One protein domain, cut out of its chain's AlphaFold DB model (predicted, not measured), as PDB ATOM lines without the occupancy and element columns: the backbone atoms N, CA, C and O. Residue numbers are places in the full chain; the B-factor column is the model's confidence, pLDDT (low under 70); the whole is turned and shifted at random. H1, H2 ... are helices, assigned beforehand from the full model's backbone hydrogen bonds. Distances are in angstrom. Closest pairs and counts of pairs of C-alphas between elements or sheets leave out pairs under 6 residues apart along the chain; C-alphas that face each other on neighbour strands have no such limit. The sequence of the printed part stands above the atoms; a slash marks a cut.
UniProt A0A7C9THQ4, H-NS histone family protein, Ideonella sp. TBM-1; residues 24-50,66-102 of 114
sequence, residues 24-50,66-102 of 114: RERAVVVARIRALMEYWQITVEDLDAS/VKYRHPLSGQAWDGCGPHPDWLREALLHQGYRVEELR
ATOM      1  N   ARG A  24      13.524   4.588  77.770       89.25
ATOM      2  CA  ARG A  24      14.386   4.310  76.614       89.25
ATOM      3  C   ARG A  24      15.701   3.637  77.011       89.25
ATOM      4  O   ARG A  24      16.105   2.672  76.372       89.25
ATOM      5  N   GLU A  25      16.349   4.116  78.066       88.50
ATOM      6  CA  GLU A  25      17.605   3.548  78.573       88.50
ATOM      7  C   GLU A  25      17.376   2.146  79.140       88.50
ATOM      8  O   GLU A  25      18.127   1.218  78.841       88.50
ATOM      9  N   ARG A  26      16.266   1.953  79.864       89.69
ATOM     10  CA  ARG A  26      15.833   0.634  80.341       89.69
ATOM     11  C   ARG A  26      15.643  -0.349  79.192       89.69
ATOM     12  O   ARG A  26      16.096  -1.480  79.303       89.69
ATOM     13  N   ALA A  27      15.016   0.066  78.091       91.31
ATOM     14  CA  ALA A  27      14.822  -0.802  76.930       91.31
ATOM     15  C   ALA A  27      16.157  -1.263  76.319       91.31
ATOM     16  O   ALA A  27      16.305  -2.439  75.993       91.31
ATOM     17  N   VAL A  28      17.146  -0.366  76.230       90.38
ATOM     18  CA  VAL A  28      18.497  -0.692  75.735       90.38
ATOM     19  C   VAL A  28      19.204  -1.680  76.665       90.38
ATOM     20  O   VAL A  28      19.762  -2.675  76.201       90.38
ATOM     21  N   VAL A  29      19.146  -1.452  77.979       87.88
ATOM     22  CA  VAL A  29      19.743  -2.352  78.979       87.88
ATOM     23  C   VAL A  29      19.079  -3.726  78.943       87.88
ATOM     24  O   VAL A  29      19.771  -4.739  78.896       87.88
ATOM     25  N   VAL A  30      17.747  -3.777  78.891       90.50
ATOM     26  CA  VAL A  30      16.990  -5.035  78.807       90.50
ATOM     27  C   VAL A  30      17.314  -5.791  77.518       90.50
ATOM     28  O   VAL A  30      17.488  -7.007  77.565       90.50
ATOM     29  N   ALA A  31      17.450  -5.107  76.380       90.44
ATOM     30  CA  ALA A  31      17.854  -5.744  75.127       90.44
ATOM     31  C   ALA A  31      19.258  -6.363  75.228       90.44
ATOM     32  O   ALA A  31      19.462  -7.498  74.800       90.44
ATOM     33  N   ARG A  32      20.204  -5.657  75.860       89.06
ATOM     34  CA  ARG A  32      21.555  -6.177  76.110       89.06
ATOM     35  C   ARG A  32      21.543  -7.385  77.044       89.06
ATOM     36  O   ARG A  32      22.228  -8.359  76.757       89.06
ATOM     37  N   ILE A  33      20.767  -7.339  78.129       92.31
ATOM     38  CA  ILE A  33      20.619  -8.470  79.058       92.31
ATOM     39  C   ILE A  33      20.075  -9.688  78.310       92.31
ATOM     40  O   ILE A  33      20.652 -10.763  78.416       92.31
ATOM     41  N   ARG A  34      19.032  -9.519  77.489       90.56
ATOM     42  CA  ARG A  34      18.470 -10.617  76.687       90.56
ATOM     43  C   ARG A  34      19.472 -11.186  75.682       90.56
ATOM     44  O   ARG A  34      19.555 -12.397  75.550       90.56
ATOM     45  N   ALA A  35      20.252 -10.337  75.013       87.12
ATOM     46  CA  ALA A  35      21.298 -10.792  74.096       87.12
ATOM     47  C   ALA A  35      22.396 -11.595  74.816       87.12
ATOM     48  O   ALA A  35      22.898 -12.576  74.276       87.12
ATOM     49  N   LEU A  36      22.747 -11.198  76.041       89.06
ATOM     50  CA  LEU A  36      23.683 -11.946  76.879       89.06
ATOM     51  C   LEU A  36      23.082 -13.279  77.332       89.06
ATOM     52  O   LEU A  36      23.753 -14.298  77.222       89.06
ATOM     53  N   MET A  37      21.826 -13.292  77.783       89.50
ATOM     54  CA  MET A  37      21.126 -14.530  78.146       89.50
ATOM     55  C   MET A  37      21.099 -15.521  76.978       89.50
ATOM     56  O   MET A  37      21.418 -16.687  77.173       89.50
ATOM     57  N   GLU A  38      20.821 -15.049  75.762       88.00
ATOM     58  CA  GLU A  38      20.829 -15.879  74.552       88.00
ATOM     59  C   GLU A  38      22.230 -16.411  74.223       88.00
ATOM     60  O   GLU A  38      22.411 -17.604  73.992       88.00
ATOM     61  N   TYR A  39      23.243 -15.540  74.241       83.62
ATOM     62  CA  TYR A  39      24.622 -15.922  73.932       83.62
ATOM     63  C   TYR A  39      25.155 -16.998  74.889       83.62
ATOM     64  O   TYR A  39      25.844 -17.922  74.462       83.62
ATOM     65  N   TRP A  40      24.821 -16.885  76.176       85.75
ATOM     66  CA  TRP A  40      25.261 -17.816  77.217       85.75
ATOM     67  C   TRP A  40      24.253 -18.938  77.507       85.75
ATOM     68  O   TRP A  40      24.517 -19.756  78.382       85.75
ATOM     69  N   GLN A  41      23.121 -18.994  76.793       85.31
ATOM     70  CA  GLN A  41      22.029 -19.955  77.016       85.31
ATOM     71  C   GLN A  41      21.515 -19.975  78.476       85.31
ATOM     72  O   GLN A  41      21.106 -21.014  78.992       85.31
ATOM     73  N   ILE A  42      21.527 -18.818  79.145       76.62
ATOM     74  CA  ILE A  42      21.055 -18.641  80.526       76.62
ATOM     75  C   ILE A  42      19.556 -18.351  80.499       76.62
ATOM     76  O   ILE A  42      19.105 -17.406  79.845       76.62
ATOM     77  N   THR A  43      18.775 -19.139  81.231       86.06
ATOM     78  CA  THR A  43      17.324 -18.960  81.343       86.06
ATOM     79  C   THR A  43      16.962 -18.189  82.612       86.06
ATOM     80  O   THR A  43      17.772 -18.011  83.514       86.06
ATOM     81  N   VAL A  44      15.718 -17.715  82.704       83.00
ATOM     82  CA  VAL A  44      15.218 -17.084  83.938       83.00
ATOM     83  C   VAL A  44      15.185 -18.050  85.129       83.00
ATOM     84  O   VAL A  44      15.272 -17.593  86.258       83.00
ATOM     85  N   GLU A  45      15.107 -19.360  84.873       80.88
ATOM     86  CA  GLU A  45      15.160 -20.417  85.893       80.88
ATOM     87  C   GLU A  45      16.565 -20.518  86.506       80.88
ATOM     88  O   GLU A  45      16.713 -20.602  87.719       80.88
ATOM     89  N   ASP A  46      17.605 -20.420  85.671       72.50
ATOM     90  CA  ASP A  46      19.006 -20.379  86.117       72.50
ATOM     91  C   ASP A  46      19.300 -19.124  86.963       72.50
ATOM     92  O   ASP A  46      20.107 -19.164  87.887       72.50
ATOM     93  N   LEU A  47      18.580 -18.022  86.708       74.56
ATOM     94  CA  LEU A  47      18.648 -16.806  87.525       74.56
ATOM     95  C   LEU A  47      17.887 -16.919  88.862       74.56
ATOM     96  O   LEU A  47      18.245 -16.212  89.805       74.56
ATOM     97  N   ASP A  48      16.838 -17.747  88.937       65.25
ATOM     98  CA  ASP A  48      16.027 -17.961  90.151       65.25
ATOM     99  C   ASP A  48      16.640 -19.025  91.079       65.25
ATOM    100  O   ASP A  48      16.494 -18.960  92.302       65.25
ATOM    101  N   ALA A  49      17.416 -19.954  90.513       56.16
ATOM    102  CA  ALA A  49      18.199 -20.941  91.242       56.16
ATOM    103  C   ALA A  49      19.366 -20.286  92.016       56.16
ATOM    104  O   ALA A  49      20.535 -20.349  91.637       56.16
ATOM    105  N   SER A  50      19.061 -19.658  93.152       49.12
ATOM    106  CA  SER A  50      20.071 -19.246  94.131       49.12
ATOM    107  C   SER A  50      20.794 -20.491  94.671       49.12
ATOM    108  O   SER A  50      20.113 -21.412  95.131       49.12
ATOM    109  N   VAL A  66      42.851 -13.534 110.638       56.38
ATOM    110  CA  VAL A  66      42.722 -12.593 109.517       56.38
ATOM    111  C   VAL A  66      43.423 -13.192 108.299       56.38
ATOM    112  O   VAL A  66      44.650 -13.293 108.267       56.38
ATOM    113  N   LYS A  67      42.648 -13.623 107.298       59.72
ATOM    114  CA  LYS A  67      43.183 -14.286 106.100       59.72
ATOM    115  C   LYS A  67      43.669 -13.298 105.050       59.72
ATOM    116  O   LYS A  67      44.571 -13.660 104.299       59.72
ATOM    117  N   TYR A  68      43.106 -12.090 105.004       63.34
ATOM    118  CA  TYR A  68      43.458 -11.076 104.013       63.34
ATOM    119  C   TYR A  68      43.518  -9.677 104.638       63.34
ATOM    120  O   TYR A  68      42.598  -9.292 105.356       63.34
ATOM    121  N   ARG A  69      44.575  -8.906 104.366       66.94
ATOM    122  CA  ARG A  69      44.757  -7.526 104.823       66.94
ATOM    123  C   ARG A  69      45.262  -6.642 103.688       66.94
ATOM    124  O   ARG A  69      46.252  -6.953 103.038       66.94
ATOM    125  N   HIS A  70      44.604  -5.511 103.496       65.06
ATOM    126  CA  HIS A  70      44.999  -4.504 102.532       65.06
ATOM    127  C   HIS A  70      46.213  -3.693 103.025       65.06
ATOM    128  O   HIS A  70      46.132  -3.107 104.110       65.06
ATOM    129  N   PRO A  71      47.315  -3.588 102.259       59.47
ATOM    130  CA  PRO A  71      48.538  -2.925 102.722       59.47
ATOM    131  C   PRO A  71      48.419  -1.395 102.788       59.47
ATOM    132  O   PRO A  71      49.026  -0.772 103.653       59.47
ATOM    133  N   LEU A  72      47.615  -0.785 101.909       56.09
ATOM    134  CA  LEU A  72      47.477   0.676 101.809       56.09
ATOM    135  C   LEU A  72      46.368   1.251 102.700       56.09
ATOM    136  O   LEU A  72      46.507   2.344 103.231       56.09
ATOM    137  N   SER A  73      45.260   0.522 102.859       59.41
ATOM    138  CA  SER A  73      44.083   0.993 103.613       59.41
ATOM    139  C   SER A  73      43.970   0.357 104.999       59.41
ATOM    140  O   SER A  73      43.123   0.759 105.791       59.41
ATOM    141  N   GLY A  74      44.799  -0.649 105.298       61.47
ATOM    142  CA  GLY A  74      44.818  -1.349 106.582       61.47
ATOM    143  C   GLY A  74      43.607  -2.246 106.851       61.47
ATOM    144  O   GLY A  74      43.582  -2.893 107.898       61.47
ATOM    145  N   GLN A  75      42.646  -2.308 105.925       62.88
ATOM    146  CA  GLN A  75      41.422  -3.099 106.040       62.88
ATOM    147  C   GLN A  75      41.722  -4.602 106.074       62.88
ATOM    148  O   GLN A  75      42.613  -5.073 105.371       62.88
ATOM    149  N   ALA A  76      40.986  -5.357 106.887       65.38
ATOM    150  CA  ALA A  76      41.217  -6.778 107.131       65.38
ATOM    151  C   ALA A  76      39.925  -7.580 106.936       65.38
ATOM    152  O   ALA A  76      38.850  -7.139 107.334       65.38
ATOM    153  N   TRP A  77      40.026  -8.746 106.297       66.12
ATOM    154  CA  TRP A  77      38.917  -9.670 106.097       66.12
ATOM    155  C   TRP A  77      39.336 -11.064 106.544       66.12
ATOM    156  O   TRP A  77      40.250 -11.692 105.998       66.12
ATOM    157  N   ASP A  78      38.617 -11.563 107.541       58.41
ATOM    158  CA  ASP A  78      38.860 -12.860 108.171       58.41
ATOM    159  C   ASP A  78      38.366 -14.039 107.315       58.41
ATOM    160  O   ASP A  78      38.404 -15.195 107.741       58.41
ATOM    161  N   GLY A  79      37.883 -13.764 106.096       61.59
ATOM    162  CA  GLY A  79      37.256 -14.761 105.228       61.59
ATOM    163  C   GLY A  79      35.892 -15.225 105.744       61.59
ATOM    164  O   GLY A  79      35.456 -16.320 105.397       61.59
ATOM    165  N   CYS A  80      35.255 -14.436 106.616       51.06
ATOM    166  CA  CYS A  80      33.931 -14.700 107.174       51.06
ATOM    167  C   CYS A  80      32.958 -13.601 106.738       51.06
ATOM    168  O   CYS A  80      33.236 -12.418 106.921       51.06
ATOM    169  N   GLY A  81      31.810 -13.998 106.187       56.81
ATOM    170  CA  GLY A  81      30.820 -13.066 105.642       56.81
ATOM    171  C   GLY A  81      31.168 -12.571 104.233       56.81
ATOM    172  O   GLY A  81      32.149 -13.029 103.651       56.81
ATOM    173  N   PRO A  82      30.357 -11.675 103.651       55.75
ATOM    174  CA  PRO A  82      30.561 -11.193 102.291       55.75
ATOM    175  C   PRO A  82      31.910 -10.482 102.161       55.75
ATOM    176  O   PRO A  82      32.308  -9.699 103.023       55.75
ATOM    177  N   HIS A  83      32.615 -10.780 101.072       55.59
ATOM    178  CA  HIS A  83      33.875 -10.131 100.732       55.59
ATOM    179  C   HIS A  83      33.646  -8.619 100.577       55.59
ATOM    180  O   HIS A  83      32.800  -8.220  99.768       55.59
ATOM    181  N   PRO A  84      34.376  -7.796 101.343       68.06
ATOM    182  CA  PRO A  84      34.191  -6.353 101.361       68.06
ATOM    183  C   PRO A  84      34.671  -5.719 100.055       68.06
ATOM    184  O   PRO A  84      35.589  -6.233  99.409       68.06
ATOM    185  N   ASP A  85      34.083  -4.584  99.680       67.88
ATOM    186  CA  ASP A  85      34.390  -3.918  98.408       67.88
ATOM    187  C   ASP A  85      35.876  -3.565  98.266       67.88
ATOM    188  O   ASP A  85      36.425  -3.732  97.181       67.88
ATOM    189  N   TRP A  86      36.575  -3.266  99.371       72.00
ATOM    190  CA  TRP A  86      38.024  -3.038  99.347       72.00
ATOM    191  C   TRP A  86      38.810  -4.239  98.814       72.00
ATOM    192  O   TRP A  86      39.832  -4.045  98.165       72.00
ATOM    193  N   LEU A  87      38.359  -5.478  99.058       67.44
ATOM    194  CA  LEU A  87      39.050  -6.679  98.580       67.44
ATOM    195  C   LEU A  87      38.882  -6.816  97.067       67.44
ATOM    196  O   LEU A  87      39.821  -7.181  96.368       67.44
ATOM    197  N   ARG A  88      37.705  -6.469  96.541       63.31
ATOM    198  CA  ARG A  88      37.453  -6.444  95.098       63.31
ATOM    199  C   ARG A  88      38.221  -5.303  94.427       63.31
ATOM    200  O   ARG A  88      38.852  -5.524  93.400       63.31
ATOM    201  N   GLU A  89      38.220  -4.109  95.010       69.50
ATOM    202  CA  GLU A  89      38.967  -2.961  94.485       69.50
ATOM    203  C   GLU A  89      40.481  -3.198  94.507       69.50
ATOM    204  O   GLU A  89      41.167  -2.897  93.528       69.50
ATOM    205  N   ALA A  90      40.998  -3.821  95.566       64.81
ATOM    206  CA  ALA A  90      42.394  -4.226  95.650       64.81
ATOM    207  C   ALA A  90      42.784  -5.167  94.500       64.81
ATOM    208  O   ALA A  90      43.805  -4.955  93.847       64.81
ATOM    209  N   LEU A  91      41.941  -6.169  94.223       63.09
ATOM    210  CA  LEU A  91      42.202  -7.195  93.211       63.09
ATOM    211  C   LEU A  91      42.015  -6.704  91.770       63.09
ATOM    212  O   LEU A  91      42.783  -7.078  90.887       63.09
ATOM    213  N   LEU A  92      40.990  -5.887  91.512       59.34
ATOM    214  CA  LEU A  92      40.622  -5.476  90.152       59.34
ATOM    215  C   LEU A  92      41.170  -4.108  89.738       59.34
ATOM    216  O   LEU A  92      41.456  -3.916  88.559       59.34
ATOM    217  N   HIS A  93      41.310  -3.161  90.666       59.78
ATOM    218  CA  HIS A  93      41.689  -1.780  90.339       59.78
ATOM    219  C   HIS A  93      43.111  -1.443  90.768       59.78
ATOM    220  O   HIS A  93      43.800  -0.695  90.079       59.78
ATOM    221  N   GLN A  94      43.563  -1.999  91.888       60.59
ATOM    222  CA  GLN A  94      44.911  -1.754  92.398       60.59
ATOM    223  C   GLN A  94      45.915  -2.832  91.966       60.59
ATOM    224  O   GLN A  94      47.115  -2.664  92.157       60.59
ATOM    225  N   GLY A  95      45.437  -3.912  91.338       61.09
ATOM    226  CA  GLY A  95      46.275  -4.970  90.774       61.09
ATOM    227  C   GLY A  95      46.935  -5.875  91.814       61.09
ATOM    228  O   GLY A  95      47.796  -6.677  91.448       61.09
ATOM    229  N   TYR A  96      46.531  -5.778  93.085       60.16
ATOM    230  CA  TYR A  96      46.955  -6.713  94.120       60.16
ATOM    231  C   TYR A  96      46.441  -8.112  93.785       60.16
ATOM    232  O   TYR A  96      45.374  -8.281  93.198       60.16
ATOM    233  N   ARG A  97      47.187  -9.147  94.161       58.47
ATOM    234  CA  ARG A  97      46.727 -10.535  94.027       58.47
ATOM    235  C   ARG A  97      46.244 -11.066  95.357       58.47
ATOM    236  O   ARG A  97      46.658 -10.595  96.413       58.47
ATOM    237  N   VAL A  98      45.384 -12.077  95.295       56.09
ATOM    238  CA  VAL A  98      44.841 -12.740  96.484       56.09
ATOM    239  C   VAL A  98      45.990 -13.206  97.382       56.09
ATOM    240  O   VAL A  98      45.916 -13.004  98.586       56.09
ATOM    241  N   GLU A  99      47.084 -13.711  96.807       60.94
ATOM    242  CA  GLU A  99      48.308 -14.109  97.518       60.94
ATOM    243  C   GLU A  99      49.021 -12.950  98.229       60.94
ATOM    244  O   GLU A  99      49.563 -13.152  99.308       60.94
ATOM    245  N   GLU A 100      48.998 -11.745  97.663       62.75
ATOM    246  CA  GLU A 100      49.672 -10.557  98.210       62.75
ATOM    247  C   GLU A 100      48.838  -9.877  99.304       62.75
ATOM    248  O   GLU A 100      49.364  -9.273 100.236       62.75
ATOM    249  N   LEU A 101      47.516 -10.031  99.217       63.78
ATOM    250  CA  LEU A 101      46.582  -9.608 100.253       63.78
ATOM    251  C   LEU A 101      46.557 -10.587 101.423       63.78
ATOM    252  O   LEU A 101      46.068 -10.229 102.490       63.78
ATOM    253  N   ARG A 102      47.083 -11.807 101.279       62.28
ATOM    254  CA  ARG A 102      47.304 -12.683 102.434       62.28
ATOM    255  C   ARG A 102      48.471 -12.118 103.236       62.28
ATOM    256  O   ARG A 102      49.522 -11.862 102.662       62.28
TER     257      ARG A 102
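This is residues 24 to 50 and 66 to 102 of the 114 residues of the protein "H-NS histone family protein" of Ideonella sp. TBM-1 (UniProt A0A7C9THQ4). The printed part is two separate pieces: a long helix H1 with the short helix H2 linked after its last turn, and a small loose lobe in which a long looped stretch, residues 66 to 84, leads into H3 and the short H4. Residues 24 to 33 of H1 stick out free, and a cut in the chain lies between the two pieces. There are 64 residues printed, with four named helices in the order H1, H2, H3, H4 and no named strand; the class is all helix. The whole is extended, with a radius of gyration of the C-alphas of 17.7 A, and its C-alphas span 42 by 27 by 18 A.

H1, residues 24 to 40, touches no helix. H2, residues 44 to 48, follows it by a tight link of 3 residues, yet the two are apart. Beyond the cut, residues 68 to 69 and residues 76 to 77 form a short antiparallel pairing. H3, residues 85 to 92, is apart from both H1 and H2. H4, residues 98 to 101, is joined to H3 by a tight link of 5 residues. H3 and H4 are close but not clearly touching: their closest C-alphas, those of Leu 91 and Val 98, are 7.0 A apart, and their centres are 10.9 A apart. H4 is apart from H1 and from H2. In H1, H2 and H3 every O i to N i+4 pair is within hydrogen-bond range; H4, with 4 residues, is too short for such a pair, and its one O i to N i+3 pair is within range.

H1 begins at C-alpha 24, at (14.386, 4.310, 76.614), and ends at C-alpha 40, at (25.261, -17.816, 77.217), 24.7 A from first to last C-alpha. H2 is 6.3 A long, from Val 44 to Asp 48. H3 is 10.5 A long, from Asp 85 at (34.390, -3.918, 98.408) to Leu 92. H4 is 5.2 A long and ends at C-alpha 101, at (46.582, -9.608, 100.253).

The two C-alphas farthest apart in the domain, those of Arg 24 and Val 66, are 46.6 A apart. Residues 51 to 65 are not printed, and C-alphas 50 and 66 are 28.2 A apart across this cut. The link from H2 to H3 runs across it. The mean pLDDT of the printed part is 70.7; residues 48 to 50, 66 to 85 and 87 to 102 are under 70, while H1 has a mean of 89.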